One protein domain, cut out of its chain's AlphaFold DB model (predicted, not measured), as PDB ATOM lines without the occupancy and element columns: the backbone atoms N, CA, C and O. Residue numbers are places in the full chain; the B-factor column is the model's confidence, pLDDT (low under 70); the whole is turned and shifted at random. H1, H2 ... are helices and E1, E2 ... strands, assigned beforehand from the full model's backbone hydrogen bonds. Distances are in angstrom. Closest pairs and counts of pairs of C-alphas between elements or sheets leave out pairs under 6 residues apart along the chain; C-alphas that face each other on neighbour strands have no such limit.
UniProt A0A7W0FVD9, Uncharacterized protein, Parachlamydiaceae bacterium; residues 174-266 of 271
ATOM      1  N   ASN A 174     158.358 198.223 199.146       98.56
ATOM      2  CA  ASN A 174     159.430 198.546 198.198       98.56
ATOM      3  C   ASN A 174     160.635 197.610 198.367       98.56
ATOM      4  O   ASN A 174     161.271 197.230 197.384       98.56
ATOM      5  N   ARG A 175     160.918 197.148 199.591       98.06
ATOM      6  CA  ARG A 175     161.940 196.115 199.838       98.06
ATOM      7  C   ARG A 175     161.566 194.767 199.209       98.06
ATOM      8  O   ARG A 175     162.455 193.997 198.838       98.06
ATOM      9  N   TYR A 176     160.274 194.451 199.111       98.06
ATOM     10  CA  TYR A 176     159.813 193.278 198.365       98.06
ATOM     11  C   TYR A 176     160.079 193.442 196.875       98.06
ATOM     12  O   TYR A 176     160.749 192.599 196.279       98.06
ATOM     13  N   PHE A 177     159.620 194.563 196.309       97.94
ATOM     14  CA  PHE A 177     159.848 194.902 194.910       97.94
ATOM     15  C   PHE A 177     161.334 194.834 194.552       97.94
ATOM     16  O   PHE A 177     161.704 194.171 193.586       97.94
ATOM     17  N   ALA A 178     162.201 195.427 195.376       96.94
ATOM     18  CA  ALA A 178     163.645 195.390 195.185       96.94
ATOM     19  C   ALA A 178     164.182 193.956 195.039       96.94
ATOM     20  O   ALA A 178     165.061 193.717 194.214       96.94
ATOM     21  N   ALA A 179     163.640 193.001 195.800       95.00
ATOM     22  CA  ALA A 179     164.046 191.602 195.740       95.00
ATOM     23  C   ALA A 179     163.538 190.882 194.479       95.00
ATOM     24  O   ALA A 179     164.295 190.104 193.895       95.00
ATOM     25  N   ILE A 180     162.291 191.126 194.055       95.00
ATOM     26  CA  ILE A 180     161.699 190.461 192.879       95.00
ATOM     27  C   ILE A 180     162.150 191.087 191.554       95.00
ATOM     28  O   ILE A 180     162.255 190.380 190.559       95.00
ATOM     29  N   ALA A 181     162.499 192.376 191.544       95.19
ATOM     30  CA  ALA A 181     162.990 193.099 190.370       95.19
ATOM     31  C   ALA A 181     164.476 192.831 190.062       95.19
ATOM     32  O   ALA A 181     165.017 193.348 189.079       95.19
ATOM     33  N   ALA A 182     165.147 192.048 190.908       92.56
ATOM     34  CA  ALA A 182     166.551 191.700 190.769       92.56
ATOM     35  C   ALA A 182     166.753 190.482 189.858       92.56
ATOM     36  O   ALA A 182     165.942 189.551 189.838       92.56
ATOM     37  N   ARG A 183     167.916 190.417 189.206       88.06
ATOM     38  CA  ARG A 183     168.524 189.151 188.763       88.06
ATOM     39  C   ARG A 183     169.787 188.890 189.575       88.06
ATOM     40  O   ARG A 183     170.576 189.809 189.806       88.06
ATOM     41  N   LYS A 184     169.997 187.645 190.001       84.06
ATOM     42  CA  LYS A 184     171.191 187.249 190.766       84.06
ATOM     43  C   LYS A 184     172.108 186.397 189.899       84.06
ATOM     44  O   LYS A 184     171.687 185.334 189.448       84.06
ATOM     45  N   TYR A 185     173.350 186.837 189.714       77.56
ATOM     46  CA  TYR A 185     174.391 186.076 189.023       77.56
ATOM     47  C   TYR A 185     175.432 185.616 190.047       77.56
ATOM     48  O   TYR A 185     176.013 186.447 190.744       77.56
ATOM     49  N   LYS A 186     175.661 184.299 190.171       68.62
ATOM     50  CA  LYS A 186     176.707 183.773 191.071       68.62
ATOM     51  C   LYS A 186     178.101 183.941 190.479       68.62
ATOM     52  O   LYS A 186     179.051 184.214 191.203       68.62
ATOM     53  N   ASN A 187     178.213 183.752 189.172       68.19
ATOM     54  CA  ASN A 187     179.398 184.021 188.377       68.19
ATOM     55  C   ASN A 187     178.964 184.366 186.944       68.19
ATOM     56  O   ASN A 187     177.794 184.218 186.590       68.19
ATOM     57  N   GLU A 188     179.902 184.840 186.129       61.97
ATOM     58  CA  GLU A 188     179.633 185.272 184.750       61.97
ATOM     59  C   GLU A 188     179.172 184.130 183.830       61.97
ATOM     60  O   GLU A 188     178.473 184.369 182.848       61.97
ATOM     61  N   ALA A 189     179.526 182.883 184.157       64.00
ATOM     62  CA  ALA A 189     179.138 181.697 183.397       64.00
ATOM     63  C   ALA A 189     177.732 181.176 183.756       64.00
ATOM     64  O   ALA A 189     177.207 180.300 183.064       64.00
ATOM     65  N   ASP A 190     177.113 181.703 184.817       64.88
ATOM     66  CA  ASP A 190     175.846 181.211 185.349       64.88
ATOM     67  C   ASP A 190     174.668 181.717 184.497       64.88
ATOM     68  O   ASP A 190     174.099 182.789 184.723       64.88
ATOM     69  N   ARG A 191     174.316 180.942 183.462       57.12
ATOM     70  CA  ARG A 191     173.143 181.204 182.608       57.12
ATOM     71  C   ARG A 191     171.820 180.877 183.311       57.12
ATOM     72  O   ARG A 191     170.795 181.458 182.951       57.12
ATOM     73  N   ASP A 192     171.851 180.029 184.342       59.06
ATOM     74  CA  ASP A 192     170.703 179.659 185.182       59.06
ATOM     75  C   ASP A 192     170.569 180.603 186.388       59.06
ATOM     76  O   ASP A 192     170.553 180.226 187.562       59.06
ATOM     77  N   SER A 193     170.454 181.896 186.089       66.94
ATOM     78  CA  SER A 193     170.107 182.890 187.102       66.94
ATOM     79  C   SER A 193     168.620 182.796 187.450       66.94
ATOM     80  O   SER A 193     167.773 182.617 186.577       66.94
ATOM     81  N   SER A 194     168.279 182.964 188.727       73.31
ATOM     82  CA  SER A 194     166.892 183.167 189.168       73.31
ATOM     83  C   SER A 194     166.598 184.665 189.314       73.31
ATOM     84  O   SER A 194     167.512 185.461 189.565       73.31
ATOM     85  N   GLY A 195     165.335 185.058 189.144       83.06
ATOM     86  CA  GLY A 195     164.880 186.444 189.295       83.06
ATOM     87  C   GLY A 195     163.959 186.903 188.166       83.06
ATOM     88  O   GLY A 195     163.450 186.078 187.406       83.06
ATOM     89  N   ALA A 196     163.771 188.218 188.054       85.56
ATOM     90  CA  ALA A 196     162.904 188.828 187.046       85.56
ATOM     91  C   ALA A 196     163.345 188.502 185.613       85.56
ATOM     92  O   ALA A 196     164.538 188.493 185.295       85.56
ATOM     93  N   GLU A 197     162.372 188.278 184.730       86.00
ATOM     94  CA  GLU A 197     162.589 188.114 183.289       86.00
ATOM     95  C   GLU A 197     163.166 189.389 182.653       86.00
ATOM     96  O   GLU A 197     164.095 189.321 181.848       86.00
ATOM     97  N   TYR A 198     162.676 190.545 183.105       87.75
ATOM     98  CA  TYR A 198     163.131 191.882 182.725       87.75
ATOM     99  C   TYR A 198     163.656 192.615 183.966       87.75
ATOM    100  O   TYR A 198     162.932 193.417 184.560       87.75
ATOM    101  N   PRO A 199     164.882 192.318 184.426       91.94
ATOM    102  CA  PRO A 199     165.362 192.854 185.688       91.94
ATOM    103  C   PRO A 199     165.560 194.370 185.629       91.94
ATOM    104  O   PRO A 199     165.984 194.952 184.625       91.94
ATOM    105  N   VAL A 200     165.278 195.020 186.755       94.44
ATOM    106  CA  VAL A 200     165.599 196.437 186.950       94.44
ATOM    107  C   VAL A 200     167.079 196.598 187.272       94.44
ATOM    108  O   VAL A 200     167.733 197.530 186.812       94.44
ATOM    109  N   TRP A 201     167.628 195.650 188.024       94.38
ATOM    110  CA  TRP A 201     169.011 195.672 188.463       94.38
ATOM    111  C   TRP A 201     169.571 194.258 188.585       94.38
ATOM    112  O   TRP A 201     168.838 193.267 188.669       94.38
ATOM    113  N   VAL A 202     170.896 194.167 188.593       90.25
ATOM    114  CA  VAL A 202     171.613 192.900 188.708       90.25
ATOM    115  C   VAL A 202     172.538 192.917 189.913       90.25
ATOM    116  O   VAL A 202     173.246 193.892 190.168       90.25
ATOM    117  N   LYS A 203     172.541 191.805 190.645       85.06
ATOM    118  CA  LYS A 203     173.501 191.545 191.714       85.06
ATOM    119  C   LYS A 203     174.665 190.749 191.130       85.06
ATOM    120  O   LYS A 203     174.466 189.598 190.735       85.06
ATOM    121  N   VAL A 204     175.840 191.375 191.046       76.00
ATOM    122  CA  VAL A 204     177.082 190.774 190.529       76.00
ATOM    123  C   VAL A 204     178.122 190.745 191.649       76.00
ATOM    124  O   VAL A 204     178.411 191.778 192.245       76.00
ATOM    125  N   GLY A 205     178.707 189.577 191.915       70.88
ATOM    126  CA  GLY A 205     179.808 189.436 192.871       70.88
ATOM    127  C   GLY A 205     179.390 189.478 194.346       70.88
ATOM    128  O   GLY A 205     178.326 188.983 194.717       70.88
ATOM    129  N   LYS A 206     180.284 190.008 195.199       66.25
ATOM    130  CA  LYS A 206     180.130 190.015 196.666       66.25
ATOM    131  C   LYS A 206     178.891 190.811 197.075       66.25
ATOM    132  O   LYS A 206     178.661 191.910 196.575       66.25
ATOM    133  N   ASP A 207     178.120 190.258 198.011       72.88
ATOM    134  CA  ASP A 207     176.908 190.881 198.534       72.88
ATOM    135  C   ASP A 207     177.187 192.306 199.028       72.88
ATOM    136  O   ASP A 207     177.950 192.508 199.972       72.88
ATOM    137  N   ILE A 208     176.545 193.294 198.398       86.12
ATOM    138  CA  ILE A 208     176.386 194.630 198.977       86.12
ATOM    139  C   ILE A 208     175.370 194.476 200.110       86.12
ATOM    140  O   ILE A 208     174.215 194.127 199.822       86.12
ATOM    141  N   PRO A 209     175.769 194.685 201.378       90.56
ATOM    142  CA  PRO A 209     174.853 194.531 202.495       90.56
ATOM    143  C   PRO A 209     173.656 195.459 202.321       90.56
ATOM    144  O   PRO A 209     173.816 196.637 202.009       90.56
ATOM    145  N   PHE A 210     172.454 194.919 202.522       94.50
ATOM    146  CA  PHE A 210     171.212 195.693 202.535       94.50
ATOM    147  C   PHE A 210     170.888 196.463 201.241       94.50
ATOM    148  O   PHE A 210     170.146 197.446 201.287       94.50
ATOM    149  N   ILE A 211     171.384 196.029 200.076       94.75
ATOM    150  CA  ILE A 211     171.111 196.725 198.809       94.75
ATOM    151  C   ILE A 211     169.609 196.847 198.507       94.75
ATOM    152  O   ILE A 211     169.159 197.890 198.037       94.75
ATOM    153  N   GLU A 212     168.804 195.843 198.858       96.38
ATOM    154  CA  GLU A 212     167.349 195.884 198.690       96.38
ATOM    155  C   GLU A 212     166.696 197.000 199.525       96.38
ATOM    156  O   GLU A 212     165.701 197.593 199.111       96.38
ATOM    157  N   PHE A 213     167.272 197.329 200.682       97.56
ATOM    158  CA  PHE A 213     166.832 198.457 201.496       97.56
ATOM    159  C   PHE A 213     167.307 199.797 200.925       97.56
ATOM    160  O   PHE A 213     166.549 200.760 200.931       97.56
ATOM    161  N   MET A 214     168.521 199.869 200.375       96.81
ATOM    162  CA  MET A 214     168.998 201.077 199.686       96.81
ATOM    163  C   MET A 214     168.134 201.419 198.463       96.81
ATOM    164  O   MET A 214     167.805 202.583 198.246       96.81
ATOM    165  N   ILE A 215     167.723 200.404 197.698       97.44
ATOM    166  CA  ILE A 215     166.754 200.535 196.600       97.44
ATOM    167  C   ILE A 215     165.411 201.036 197.133       97.44
ATOM    168  O   ILE A 215     164.846 201.980 196.586       97.44
ATOM    169  N   SER A 216     164.923 200.439 198.223       98.25
ATOM    170  CA  SER A 216     163.676 200.872 198.850       98.25
ATOM    171  C   SER A 216     163.723 202.343 199.282       98.25
ATOM    172  O   SER A 216     162.808 203.102 198.971       98.25
ATOM    173  N   ASP A 217     164.814 202.784 199.921       98.12
ATOM    174  CA  ASP A 217     165.024 204.187 200.308       98.12
ATOM    175  C   ASP A 217     164.959 205.137 199.111       98.12
ATOM    176  O   ASP A 217     164.328 206.191 199.188       98.12
ATOM    177  N   ALA A 218     165.607 204.769 198.001       97.94
ATOM    178  CA  ALA A 218     165.591 205.562 196.776       97.94
ATOM    179  C   ALA A 218     164.162 205.745 196.238       97.94
ATOM    180  O   ALA A 218     163.775 206.858 195.879       97.94
ATOM    181  N   MET A 219     163.362 204.675 196.246       98.31
ATOM    182  CA  MET A 219     161.959 204.708 195.826       98.31
ATOM    183  C   MET A 219     161.100 205.567 196.758       98.31
ATOM    184  O   MET A 219     160.405 206.469 196.285       98.31
ATOM    185  N   TRP A 220     161.213 205.372 198.076       97.94
ATOM    186  CA  TRP A 220     160.488 206.171 199.070       97.94
ATOM    187  C   TRP A 220     160.815 207.662 198.969       97.94
ATOM    188  O   TRP A 220     159.907 208.492 198.967       97.94
ATOM    189  N   LYS A 221     162.093 208.016 198.784       97.25
ATOM    190  CA  LYS A 221     162.535 209.409 198.597       97.25
ATOM    191  C   LYS A 221     161.900 210.081 197.372       97.25
ATOM    192  O   LYS A 221     161.780 211.303 197.346       97.25
ATOM    193  N   ARG A 222     161.510 209.303 196.359       97.75
ATOM    194  CA  ARG A 222     160.837 209.783 195.141       97.75
ATOM    195  C   ARG A 222     159.317 209.627 195.177       97.75
ATOM    196  O   ARG A 222     158.670 209.901 194.174       97.75
ATOM    197  N   GLY A 223     158.746 209.200 196.304       97.56
ATOM    198  CA  GLY A 223     157.307 208.965 196.436       97.56
ATOM    199  C   GLY A 223     156.797 207.768 195.628       97.56
ATOM    200  O   GLY A 223     155.595 207.653 195.410       97.56
ATOM    201  N   LEU A 224     157.687 206.876 195.179       98.12
ATOM    202  CA  LEU A 224     157.308 205.672 194.446       98.12
ATOM    203  C   LEU A 224     157.061 204.532 195.437       98.12
ATOM    204  O   LEU A 224     157.983 204.097 196.130       98.12
ATOM    205  N   VAL A 225     155.823 204.045 195.502       98.06
ATOM    206  CA  VAL A 225     155.397 203.031 196.477       98.06
ATOM    207  C   VAL A 225     154.817 201.822 195.759       98.06
ATOM    208  O   VAL A 225     153.810 201.919 195.062       98.06
ATOM    209  N   TYR A 226     155.459 200.673 195.934       98.31
ATOM    210  CA  TYR A 226     154.973 199.389 195.454       98.31
ATOM    211  C   TYR A 226     153.779 198.916 196.296       98.31
ATOM    212  O   TYR A 226     153.793 199.033 197.522       98.31
ATOM    213  N   SER A 227     152.769 198.333 195.644       97.94
ATOM    214  CA  SER A 227     151.666 197.628 196.308       97.94
ATOM    215  C   SER A 227     151.793 196.125 196.087       97.94
ATOM    216  O   SER A 227     152.074 195.681 194.975       97.94
ATOM    217  N   TYR A 228     151.511 195.330 197.121       97.56
ATOM    218  CA  TYR A 228     151.468 193.870 196.998       97.56
ATOM    219  C   TYR A 228     150.404 193.372 196.011       97.56
ATOM    220  O   TYR A 228     150.561 192.274 195.474       97.56
ATOM    221  N   ASP A 229     149.378 194.176 195.716       97.44
ATOM    222  CA  ASP A 229     148.344 193.849 194.722       97.44
ATOM    223  C   ASP A 229     148.900 193.788 193.294       97.44
ATOM    224  O   ASP A 229     148.321 193.143 192.425       97.44
ATOM    225  N   MET A 230     150.062 194.407 193.053       96.38
ATOM    226  CA  MET A 230     150.775 194.309 191.778       96.38
ATOM    227  C   MET A 230     151.399 192.919 191.559       96.38
ATOM    228  O   MET A 230     151.794 192.593 190.441       96.38
ATOM    229  N   GLY A 231     151.503 192.096 192.610       94.56
ATOM    230  CA  GLY A 231     152.044 190.741 192.544       94.56
ATOM    231  C   GLY A 231     153.502 190.667 192.074       94.56
ATOM    232  O   GLY A 231     154.224 191.659 191.999       94.56
ATOM    233  N   ASP A 232     153.947 189.459 191.732       93.75
ATOM    234  CA  ASP A 232     155.349 189.208 191.355       93.75
ATOM    235  C   ASP A 232     155.697 189.739 189.949       93.75
ATOM    236  O   ASP A 232     156.867 189.760 189.570       93.75
ATOM    237  N   ASN A 233     154.688 190.205 189.202       92.69
ATOM    238  CA  ASN A 233     154.799 190.785 187.864       92.69
ATOM    239  C   ASN A 233     154.106 192.162 187.826       92.69
ATOM    240  O   ASN A 233     153.003 192.271 187.286       92.69
ATOM    241  N   PRO A 234     154.712 193.204 188.426       94.25
ATOM    242  CA  PRO A 234     154.110 194.532 188.478       94.25
ATOM    243  C   PRO A 234     153.874 195.150 187.091       94.25
ATOM    244  O   PRO A 234     154.562 194.781 186.135       94.25
ATOM    245  N   PRO A 235     152.959 196.139 186.987       95.25
ATOM    246  CA  PRO A 235     152.750 196.902 185.760       95.25
ATOM    247  C   PRO A 235     154.054 197.485 185.218       95.25
ATOM    248  O   PRO A 235     154.919 197.939 185.978       95.25
ATOM    249  N   ILE A 236     154.191 197.495 183.894       93.75
ATOM    250  CA  ILE A 236     155.426 197.929 183.236       93.75
ATOM    251  C   ILE A 236     155.753 199.394 183.547       93.75
ATOM    252  O   ILE A 236     156.914 199.740 183.739       93.75
ATOM    253  N   GLU A 237     154.737 200.237 183.690       96.00
ATOM    254  CA  GLU A 237     154.867 201.651 184.034       96.00
ATOM    255  C   GLU A 237     155.528 201.828 185.407       96.00
ATOM    256  O   GLU A 237     156.381 202.701 185.588       96.00
ATOM    257  N   PHE A 238     155.188 200.961 186.369       96.75
ATOM    258  CA  PHE A 238     155.813 200.951 187.689       96.75
ATOM    259  C   PHE A 238     157.277 200.509 187.604       96.75
ATOM    260  O   PHE A 238     158.152 201.143 188.194       96.75
ATOM    261  N   VAL A 239     157.552 199.440 186.848       96.25
ATOM    262  CA  VAL A 239     158.908 198.903 186.655       96.25
ATOM    263  C   VAL A 239     159.832 199.949 186.035       96.25
ATOM    264  O   VAL A 239     160.941 200.153 186.531       96.25
ATOM    265  N   GLU A 240     159.381 200.642 184.989       95.75
ATOM    266  CA  GLU A 240     160.182 201.671 184.319       95.75
ATOM    267  C   GLU A 240     160.321 202.941 185.172       95.75
ATOM    268  O   GLU A 240     161.405 203.521 185.225       95.75
ATOM    269  N   SER A 241     159.296 203.311 185.950       97.25
ATOM    270  CA  SER A 241     159.424 204.381 186.954       97.25
ATOM    271  C   SER A 241     160.482 204.038 188.005       97.25
ATOM    272  O   SER A 241     161.339 204.860 188.327       97.25
ATOM    273  N   ALA A 242     160.479 202.801 188.509       97.75
ATOM    274  CA  ALA A 242     161.480 202.341 189.463       97.75
ATOM    275  C   ALA A 242     162.885 202.329 188.846       97.75
ATOM    276  O   ALA A 242     163.835 202.777 189.485       97.75
ATOM    277  N   ARG A 243     163.028 201.880 187.594       97.06
ATOM    278  CA  ARG A 243     164.302 201.922 186.862       97.06
ATOM    279  C   ARG A 243     164.857 203.339 186.792       97.06
ATOM    280  O   ARG A 243     166.022 203.538 187.130       97.06
ATOM    281  N   GLN A 244     164.020 204.308 186.427       97.19
ATOM    282  CA  GLN A 244     164.419 205.710 186.354       97.19
ATOM    283  C   GLN A 244     164.883 206.237 187.717       97.19
ATOM    284  O   GLN A 244     165.952 206.836 187.816       97.19
ATOM    285  N   VAL A 245     164.146 205.930 188.792       97.88
ATOM    286  CA  VAL A 245     164.555 206.288 190.160       97.88
ATOM    287  C   VAL A 245     165.942 205.733 190.493       97.88
ATOM    288  O   VAL A 245     166.763 206.449 191.069       97.88
ATOM    289  N   LEU A 246     166.229 204.478 190.140       96.44
ATOM    290  CA  LEU A 246     167.514 203.853 190.464       96.44
ATOM    291  C   LEU A 246     168.670 204.383 189.613       96.44
ATOM    292  O   LEU A 246     169.759 204.562 190.157       96.44
ATOM    293  N   LEU A 247     168.438 204.685 188.332       95.19
ATOM    294  CA  LEU A 247     169.427 205.347 187.471       95.19
ATOM    295  C   LEU A 247     169.833 206.717 188.029       95.19
ATOM    296  O   LEU A 247     171.005 207.071 188.005       95.19
ATOM    297  N   GLU A 248     168.879 207.461 188.585       96.69
ATOM    298  CA  GLU A 248     169.122 208.792 189.147       96.69
ATOM    299  C   GLU A 248     169.672 208.778 190.584       96.69
ATOM    300  O   GLU A 248     170.089 209.819 191.091       96.69
ATOM    301  N   SER A 249     169.635 207.634 191.274       94.38
ATOM    302  CA  SER A 249     170.011 207.546 192.692       94.38
ATOM    303  C   SER A 249     171.491 207.251 192.936       94.38
ATOM    304  O   SER A 249     171.922 207.345 194.083       94.38
ATOM    305  N   ASP A 250     172.245 206.880 191.894       88.88
ATOM    306  CA  ASP A 250     173.681 206.547 191.950       88.88
ATOM    307  C   ASP A 250     174.056 205.670 193.166       88.88
ATOM    308  O   ASP A 250     174.954 205.961 193.964       88.88
ATOM    309  N   LEU A 251     173.287 204.595 193.379       91.75
ATOM    310  CA  LEU A 251     173.494 203.710 194.521       91.75
ATOM    311  C   LEU A 251     174.800 202.932 194.339       91.75
ATOM    312  O   LEU A 251     174.918 202.065 193.476       91.75
ATOM    313  N   LYS A 252     175.780 203.216 195.196       88.50
ATOM    314  CA  LYS A 252     177.114 202.617 195.117       88.50
ATOM    315  C   LYS A 252     177.071 201.087 195.041       88.50
ATOM    316  O   LYS A 252     176.573 200.417 195.944       88.50
ATOM    317  N   GLY A 253     177.672 200.550 193.979       84.94
ATOM    318  CA  GLY A 253     177.775 199.115 193.708       84.94
ATOM    319  C   GLY A 253     176.507 198.490 193.115       84.94
ATOM    320  O   GLY A 253     176.562 197.364 192.621       84.94
ATOM    321  N   LEU A 254     175.378 199.202 193.109       88.94
ATOM    322  CA  LEU A 254     174.192 198.750 192.406       88.94
ATOM    323  C   LEU A 254     174.414 198.883 190.905       88.94
ATOM    324  O   LEU A 254     174.734 199.957 190.402       88.94
ATOM    325  N   ARG A 255     174.159 197.804 190.173       91.31
ATOM    326  CA  ARG A 255     174.142 197.851 188.719       91.31
ATOM    327  C   ARG A 255     172.715 197.831 188.202       91.31
ATOM    328  O   ARG A 255     172.070 196.784 188.161       91.31
ATOM    329  N   VAL A 256     172.246 198.998 187.785       93.25
ATOM    330  CA  VAL A 256     170.930 199.175 187.167       93.25
ATOM    331  C   VAL A 256     171.016 198.817 185.683       93.25
ATOM    332  O   VAL A 256     172.005 199.126 185.016       93.25
ATOM    333  N   ILE A 257     169.996 198.139 185.157       93.69
ATOM    334  CA  ILE A 257     169.865 197.891 183.720       93.69
ATOM    335  C   ILE A 257     169.162 199.112 183.111       93.69
ATOM    336  O   ILE A 257     168.043 199.409 183.529       93.69
ATOM    337  N   PRO A 258     169.778 199.836 182.159       92.31
ATOM    338  CA  PRO A 258     169.285 201.146 181.721       92.31
ATOM    339  C   PRO A 258     168.021 201.084 180.862       92.31
ATOM    340  O   PRO A 258     167.354 202.093 180.680       92.31
ATOM    341  N   SER A 259     167.672 199.910 180.341       91.81
ATOM    342  CA  SER A 259     166.481 199.712 179.525       91.81
ATOM    343  C   SER A 259     165.854 198.350 179.794       91.81
ATOM    344  O   SER A 259     166.461 197.460 180.396       91.81
ATOM    345  N   ARG A 260     164.616 198.172 179.339       91.19
ATOM    346  CA  ARG A 260     163.945 196.878 179.379       91.19
ATOM    347  C   ARG A 260     164.656 195.896 178.449       91.19
ATOM    348  O   ARG A 260     164.461 195.915 177.238       91.19
ATOM    349  N   ILE A 261     165.458 195.017 179.034       89.25
ATOM    350  CA  ILE A 261     166.176 193.961 178.324       89.25
ATOM    351  C   ILE A 261     165.792 192.635 178.966       89.25
ATOM    352  O   ILE A 261     165.793 192.505 180.192       89.25
ATOM    353  N   HIS A 262     165.433 191.661 178.135       87.62
ATOM    354  CA  HIS A 262     165.176 190.310 178.604       87.62
ATOM    355  C   HIS A 262     166.488 189.699 179.121       87.62
ATOM    356  O   HIS A 262     167.541 189.863 178.508       87.62
ATOM    357  N   TYR A 263     166.458 188.980 180.245       82.12
ATOM    358  CA  TYR A 263     167.683 188.551 180.934       82.12
ATOM    359  C   TYR A 263     168.653 187.724 180.069       82.12
ATOM    360  O   TYR A 263     169.860 187.763 180.300       82.12
ATOM    361  N   LYS A 264     168.140 186.975 179.081       85.06
ATOM    362  CA  LYS A 264     168.956 186.190 178.133       85.06
ATOM    363  C   LYS A 264     169.801 187.064 177.202       85.06
ATOM    364  O   LYS A 264     170.834 186.603 176.730       85.06
ATOM    365  N   ASP A 265     169.380 188.306 176.984       87.94
ATOM    366  CA  ASP A 265     170.036 189.264 176.092       87.94
ATOM    367  C   ASP A 265     170.949 190.236 176.860       87.94
ATOM    368  O   ASP A 265     171.638 191.065 176.260       87.94
ATOM    369  N   LEU A 266     170.980 190.144 178.197       85.06
ATOM    370  CA  LEU A 266     171.854 190.961 179.030       85.06
ATOM    371  C   LEU A 266     173.316 190.580 178.809       85.06
ATOM    372  O   LEU A 266     173.791 189.538 179.259       85.06
TER     373      LEU A 266
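What this domain is: This is residues 174 to 266 of the 271 residues of an uncharacterized protein of Parachlamydiaceae bacterium (UniProt A0A7W0FVD9). Picture a loose cluster of three helices at one end and a small ribbon of two parallel strands towards the other, with long links running round and between them. H2 packs on both H1 and H3, while the last stretch of the printed part folds back beside the strand E2, and the link between E1 and E2 reaches far out from the helices. The printed part has 93 residues with three named helices and two named strands, in the order H1, E1, E2, H2, H3; it is mostly helix by its named elements, but under half of the residues are in them. The sheet order is E1, E2, parallel. The whole is compact, with a radius of gyration of the C-alphas of 12.4 A and spans of 37 by 25 by 21 A.

How they stand to each other: Start with H1, residues 174 to 180, and look from there to H2, residues 211 to 221. They touch, the closest C-alphas being those of Asn 174 and Ser 216, 4.9 A apart, and they run opposite ways at a steep tilt of 44 degrees. After H1 comes E1, residues 182 to 185, and its neighbour E2 is residues 201 to 204. These strands are parallel, with 23 degrees between their directions; find N 203 and O 183 within hydrogen-bond range at 2.9 A, and N 183 and O 201 at 3.0 A. Residues 183 to 184 of E1 also pair with 194 to 195, antiparallel, and residues 201 to 202 of E2 with 255 to 256, antiparallel. H3, residues 236 to 249, touches H2, about perpendicular at 82 degrees, with the C-alphas of Ala 218 and Ser 249 closest at 6.3 A. H1 and H3 are apart. In H1, H2 and H3 every O i to N i+4 pair is within hydrogen-bond range.

Where its parts are: Find C-alpha 174 at (159.430, 198.546, 198.198), where H1 begins; it is 9.9 A long. E1 spans 9.8 A and E2 9.7 A. H2 starts at C-alpha 211, (171.111, 196.725, 198.809), and is 15.3 A long. H3, 19.9 A long, ends at C-alpha 249, (170.011, 207.546, 192.692).

The domain as a whole: The C-alphas farthest apart are those of Ala 189 and Gly 223, at 37.3 A. The printed part has no cut. The links E1 to E2 and H2 to H3 are long, and residues 250 to 266 hold no named element. The mean pLDDT of the printed part is 89.7; look for values under 70 at residues 186 to 193 and at residue 206.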